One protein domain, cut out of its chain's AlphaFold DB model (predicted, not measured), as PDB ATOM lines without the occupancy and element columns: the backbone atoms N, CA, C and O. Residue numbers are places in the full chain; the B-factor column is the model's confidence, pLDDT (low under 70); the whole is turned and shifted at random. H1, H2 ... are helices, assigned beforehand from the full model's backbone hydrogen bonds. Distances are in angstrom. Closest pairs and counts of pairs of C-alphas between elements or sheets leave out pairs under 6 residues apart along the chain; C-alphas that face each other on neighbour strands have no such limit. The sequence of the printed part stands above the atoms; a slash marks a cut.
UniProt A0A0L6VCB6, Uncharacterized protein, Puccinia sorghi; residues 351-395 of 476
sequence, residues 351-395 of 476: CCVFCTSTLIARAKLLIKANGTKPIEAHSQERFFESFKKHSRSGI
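What this domain is: This is residues 351 to 395 of the 476 residues of an uncharacterized protein of Puccinia sorghi (UniProt A0A0L6VCB6). Two long helices, H1 and H2, form a nearly antiparallel hairpin with a gap between them, closed at one end by a tight turn. The outline is flat, spanning 33 by 19 by 7 A. The printed part has 45 residues with two named helices, H1 then H2, and no named strand; the class is all helix. It is only just loose, close to compact, with a radius of gyration of the C-alphas of 11.7 A.

How they stand to each other: H1, residues 351 to 369, and H2, residues 374 to 393, form a helical hairpin. They run opposite ways at a shallow tilt of 5 degrees. They only just touch, with 3 pairs of C-alphas within 8 A, through residues 360 to 368 of H1 and 377 to 384 of H2 alone. The closest C-alphas, those of Ile 367 and Ala 377, are 7.3 A apart. Every O i to N i+4 pair is within hydrogen-bond range in H1, and 15 of 16 in H2.

Where its parts are: H1 begins at C-alpha 351, (272.562, 254.208, 284.857), and measures 27.0 A. H2 measures 29.4 A and ends at C-alpha 393, (285.693, 245.191, 290.950).

The domain as a whole: The C-alphas farthest apart, those of Gly 371 and Ile 395, are 34.3 A apart. The link from H1 to H2 is tight, and residues 369 to 375 stand free. The printed part has no cut. Its mean pLDDT is 74.1, and residues 390 to 395 are among the 13 under 70.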
ATOM      1  N   CYS A 351     273.924 254.668 285.126       78.81
ATOM      2  CA  CYS A 351     272.562 254.208 284.857       78.81
ATOM      3  C   CYS A 351     272.367 252.734 285.269       78.81
ATOM      4  O   CYS A 351     271.411 252.396 285.970       78.81
ATOM      5  N   CYS A 352     273.314 251.847 284.943       79.38
ATOM      6  CA  CYS A 352     273.266 250.449 285.383       79.38
ATOM      7  C   CYS A 352     273.332 250.304 286.913       79.38
ATOM      8  O   CYS A 352     272.590 249.503 287.492       79.38
ATOM      9  N   VAL A 353     274.192 251.070 287.589       82.06
ATOM     10  CA  VAL A 353     274.298 251.079 289.058       82.06
ATOM     11  C   VAL A 353     273.004 251.595 289.690       82.06
ATOM     12  O   VAL A 353     272.517 250.998 290.649       82.06
ATOM     13  N   PHE A 354     272.395 252.637 289.126       82.81
ATOM     14  CA  PHE A 354     271.117 253.165 289.592       82.81
ATOM     15  C   PHE A 354     269.995 252.124 289.462       82.81
ATOM     16  O   PHE A 354     269.333 251.797 290.452       82.81
ATOM     17  N   CYS A 355     269.850 251.504 288.287       79.62
ATOM     18  CA  CYS A 355     268.850 250.463 288.040       79.62
ATOM     19  C   CYS A 355     269.037 249.246 288.958       79.62
ATOM     20  O   CYS A 355     268.077 248.756 289.555       79.62
ATOM     21  N   THR A 356     270.276 248.777 289.124       80.00
ATOM     22  CA  THR A 356     270.574 247.647 290.018       80.00
ATOM     23  C   THR A 356     270.352 247.998 291.487       80.00
ATOM     24  O   THR A 356     269.808 247.175 292.219       80.00
ATOM     25  N   SER A 357     270.689 249.212 291.928       83.38
ATOM     26  CA  SER A 357     270.456 249.646 293.311       83.38
ATOM     27  C   SER A 357     268.965 249.748 293.640       83.38
ATOM     28  O   SER A 357     268.538 249.250 294.681       83.38
ATOM     29  N   THR A 358     268.157 250.270 292.712       81.62
ATOM     30  CA  THR A 358     266.694 250.331 292.835       81.62
ATOM     31  C   THR A 358     266.086 248.929 292.873       81.62
ATOM     32  O   THR A 358     265.213 248.649 293.699       81.62
ATOM     33  N   LEU A 359     266.572 248.013 292.027       82.31
ATOM     34  CA  LEU A 359     266.146 246.610 292.042       82.31
ATOM     35  C   LEU A 359     266.511 245.912 293.359       82.31
ATOM     36  O   LEU A 359     265.676 245.202 293.916       82.31
ATOM     37  N   ILE A 360     267.718 246.135 293.889       85.56
ATOM     38  CA  ILE A 360     268.160 245.566 295.172       85.56
ATOM     39  C   ILE A 360     267.341 246.143 296.330       85.56
ATOM     40  O   ILE A 360     266.898 245.385 297.191       85.56
ATOM     41  N   ALA A 361     267.103 247.457 296.356       84.81
ATOM     42  CA  ALA A 361     266.291 248.101 297.386       84.81
ATOM     43  C   ALA A 361     264.865 247.533 297.403       84.81
ATOM     44  O   ALA A 361     264.357 247.163 298.463       84.81
ATOM     45  N   ARG A 362     264.252 247.367 296.225       81.38
ATOM     46  CA  ARG A 362     262.935 246.727 296.101       81.38
ATOM     47  C   ARG A 362     262.968 245.262 296.524       81.38
ATOM     48  O   ARG A 362     262.106 244.851 297.288       81.38
ATOM     49  N   ALA A 363     263.983 244.494 296.129       82.88
ATOM     50  CA  ALA A 363     264.136 243.113 296.585       82.88
ATOM     51  C   ALA A 363     264.249 243.018 298.119       82.88
ATOM     52  O   ALA A 363     263.604 242.163 298.721       82.88
ATOM     53  N   LYS A 364     264.998 243.926 298.767       83.56
ATOM     54  CA  LYS A 364     265.086 244.004 300.237       83.56
ATOM     55  C   LYS A 364     263.730 244.306 300.883       83.56
ATOM     56  O   LYS A 364     263.391 243.680 301.884       83.56
ATOM     57  N   LEU A 365     262.944 245.221 300.310       84.06
ATOM     58  CA  LEU A 365     261.593 245.518 300.799       84.06
ATOM     59  C   LEU A 365     260.658 244.308 300.675       84.06
ATOM     60  O   LEU A 365     259.928 244.021 301.619       84.06
ATOM     61  N   LEU A 366     260.736 243.555 299.575       81.38
ATOM     62  CA  LEU A 366     259.940 242.336 299.387       81.38
ATOM     63  C   LEU A 366     260.326 241.222 300.364       81.38
ATOM     64  O   LEU A 366     259.459 240.555 300.922       81.38
ATOM     65  N   ILE A 367     261.621 241.051 300.630       84.69
ATOM     66  CA  ILE A 367     262.109 240.101 301.639       84.69
ATOM     67  C   ILE A 367     261.582 240.472 303.033       84.69
ATOM     68  O   ILE A 367     261.142 239.590 303.777       84.69
ATOM     69  N   LYS A 368     261.599 241.772 303.369       83.31
ATOM     70  CA  LYS A 368     261.101 242.294 304.648       83.31
ATOM     71  C   LYS A 368     259.580 242.143 304.782       83.31
ATOM     72  O   LYS A 368     259.114 241.796 305.861       83.31
ATOM     73  N   ALA A 369     258.828 242.365 303.703       82.44
ATOM     74  CA  ALA A 369     257.372 242.220 303.685       82.44
ATOM     75  C   ALA A 369     256.920 240.760 303.866       82.44
ATOM     76  O   ALA A 369     255.929 240.505 304.541       82.44
ATOM     77  N   ASN A 370     257.685 239.793 303.351       82.75
ATOM     78  CA  ASN A 370     257.331 238.371 303.400       82.75
ATOM     79  C   ASN A 370     257.617 237.677 304.750       82.75
ATOM     80  O   ASN A 370     257.626 236.449 304.811       82.75
ATOM     81  N   GLY A 371     257.897 238.425 305.825       87.38
ATOM     82  CA  GLY A 371     258.044 237.863 307.176       87.38
ATOM     83  C   GLY A 371     259.136 236.794 307.309       87.38
ATOM     84  O   GLY A 371     259.050 235.915 308.169       87.38
ATOM     85  N   THR A 372     260.158 236.823 306.447       74.44
ATOM     86  CA  THR A 372     261.231 235.821 306.478       74.44
ATOM     87  C   THR A 372     261.965 235.860 307.820       74.44
ATOM     88  O   THR A 372     262.334 236.923 308.320       74.44
ATOM     89  N   LYS A 373     262.165 234.683 308.435       78.81
ATOM     90  CA  LYS A 373     262.818 234.566 309.748       78.81
ATOM     91  C   LYS A 373     264.196 235.261 309.725       78.81
ATOM     92  O   LYS A 373     264.922 235.101 308.741       78.81
ATOM     93  N   PRO A 374     264.620 235.937 310.815       64.50
ATOM     94  CA  PRO A 374     265.833 236.774 310.861       64.50
ATOM     95  C   PRO A 374     267.120 236.093 310.364       64.50
ATOM     96  O   PRO A 374     268.011 236.736 309.813       64.50
ATOM     97  N   ILE A 375     267.204 234.768 310.517       59.91
ATOM     98  CA  ILE A 375     268.357 233.954 310.115       59.91
ATOM     99  C   ILE A 375     268.528 233.910 308.579       59.91
ATOM    100  O   ILE A 375     269.657 233.865 308.089       59.91
ATOM    101  N   GLU A 376     267.443 233.971 307.796       61.66
ATOM    102  CA  GLU A 376     267.510 233.984 306.322       61.66
ATOM    103  C   GLU A 376     267.782 235.381 305.750       61.66
ATOM    104  O   GLU A 376     268.508 235.500 304.759       61.66
ATOM    105  N   ALA A 377     267.298 236.435 306.413       66.19
ATOM    106  CA  ALA A 377     267.553 237.819 306.015       66.19
ATOM    107  C   ALA A 377     269.057 238.154 306.042       66.19
ATOM    108  O   ALA A 377     269.582 238.744 305.096       66.19
ATOM    109  N   HIS A 378     269.788 237.687 307.064       71.69
ATOM    110  CA  HIS A 378     271.231 237.930 307.167       71.69
ATOM    111  C   HIS A 378     272.039 237.234 306.051       71.69
ATOM    112  O   HIS A 378     273.010 237.795 305.535       71.69
ATOM    113  N   SER A 379     271.629 236.030 305.641       72.69
ATOM    114  CA  SER A 379     272.227 235.288 304.519       72.69
ATOM    115  C   SER A 379     272.030 236.019 303.184       72.69
ATOM    116  O   SER A 379     272.985 236.227 302.428       72.69
ATOM    117  N   GLN A 380     270.807 236.485 302.924       68.88
ATOM    118  CA  GLN A 380     270.475 237.227 301.707       68.88
ATOM    119  C   GLN A 380     271.193 238.579 301.650       68.88
ATOM    120  O   GLN A 380     271.697 238.969 300.596       68.88
ATOM    121  N   GLU A 381     271.325 239.270 302.780       73.75
ATOM    122  CA  GLU A 381     272.054 240.535 302.850       73.75
ATOM    123  C   GLU A 381     273.556 240.369 302.565       73.75
ATOM    124  O   GLU A 381     274.118 241.142 301.785       73.75
ATOM    125  N   ARG A 382     274.196 239.306 303.081       75.69
ATOM    126  CA  ARG A 382     275.588 238.977 302.714       75.69
ATOM    127  C   ARG A 382     275.745 238.678 301.226       75.69
ATOM    128  O   ARG A 382     276.764 239.043 300.638       75.69
ATOM    129  N   PHE A 383     274.758 238.032 300.603       79.38
ATOM    130  CA  PHE A 383     274.770 237.787 299.161       79.38
ATOM    131  C   PHE A 383     274.729 239.099 298.364       79.38
ATOM    132  O   PHE A 383     275.546 239.287 297.460       79.38
ATOM    133  N   PHE A 384     273.845 240.034 298.724       71.88
ATOM    134  CA  PHE A 384     273.747 241.331 298.045       71.88
ATOM    135  C   PHE A 384     275.003 242.195 298.219       71.88
ATOM    136  O   PHE A 384     275.455 242.803 297.247       71.88
ATOM    137  N   GLU A 385     275.613 242.214 299.404       72.94
ATOM    138  CA  GLU A 385     276.877 242.937 299.616       72.94
ATOM    139  C   GLU A 385     278.051 242.289 298.865       72.94
ATOM    140  O   GLU A 385     278.887 242.988 298.287       72.94
ATOM    141  N   SER A 386     278.081 240.956 298.761       73.00
ATOM    142  CA  SER A 386     279.061 240.250 297.926       73.00
ATOM    143  C   SER A 386     278.894 240.577 296.436       73.00
ATOM    144  O   SER A 386     279.883 240.838 295.743       73.00
ATOM    145  N   PHE A 387     277.650 240.642 295.947       69.62
ATOM    146  CA  PHE A 387     277.334 241.037 294.573       69.62
ATOM    147  C   PHE A 387     277.746 242.489 294.286       69.62
ATOM    148  O   PHE A 387     278.409 242.756 293.285       69.62
ATOM    149  N   LYS A 388     277.440 243.418 295.201       69.56
ATOM    150  CA  LYS A 388     277.841 244.834 295.126       69.56
ATOM    151  C   LYS A 388     279.362 245.016 295.123       69.56
ATOM    152  O   LYS A 388     279.875 245.914 294.458       69.56
ATOM    153  N   LYS A 389     280.096 244.165 295.847       72.94
ATOM    154  CA  LYS A 389     281.566 244.164 295.847       72.94
ATOM    155  C   LYS A 389     282.143 243.662 294.516       72.94
ATOM    156  O   LYS A 389     283.110 244.243 294.036       72.94
ATOM    157  N   HIS A 390     281.532 242.647 293.902       64.19
ATOM    158  CA  HIS A 390     281.979 242.098 292.614       64.19
ATOM    159  C   HIS A 390     281.611 242.976 291.411       64.19
ATOM    160  O   HIS A 390     282.406 243.100 290.484       64.19
ATOM    161  N   SER A 391     280.449 243.638 291.420       53.78
ATOM    162  CA  SER A 391     280.080 244.568 290.342       53.78
ATOM    163  C   SER A 391     280.996 245.795 290.289       53.78
ATOM    164  O   SER A 391     281.245 246.334 289.215       53.78
ATOM    165  N   ARG A 392     281.549 246.207 291.437       58.22
ATOM    166  CA  ARG A 392     282.523 247.303 291.535       58.22
ATOM    167  C   ARG A 392     283.943 246.907 291.132       58.22
ATOM    168  O   ARG A 392     284.701 247.787 290.743       58.22
ATOM    169  N   SER A 393     284.320 245.631 291.236       63.44
ATOM    170  CA  SER A 393     285.693 245.191 290.950       63.44
ATOM    171  C   SER A 393     285.950 244.866 289.476       63.44
ATOM    172  O   SER A 393     287.107 244.709 289.104       63.44
ATOM    173  N   GLY A 394     284.916 244.757 288.631       42.72
ATOM    174  CA  GLY A 394     285.071 244.443 287.202       42.72
ATOM    175  C   GLY A 394     285.592 243.026 286.909       42.72
ATOM    176  O   GLY A 394     285.873 242.698 285.762       42.72
ATOM    177  N   ILE A 395     285.712 242.163 287.924       42.09
ATOM    178  CA  ILE A 395     286.226 240.793 287.793       42.09
ATOM    179  C   ILE A 395     285.046 239.826 287.937       42.09
ATOM    180  O   ILE A 395     284.723 239.364 289.032       42.09
TER     181      ILE A 395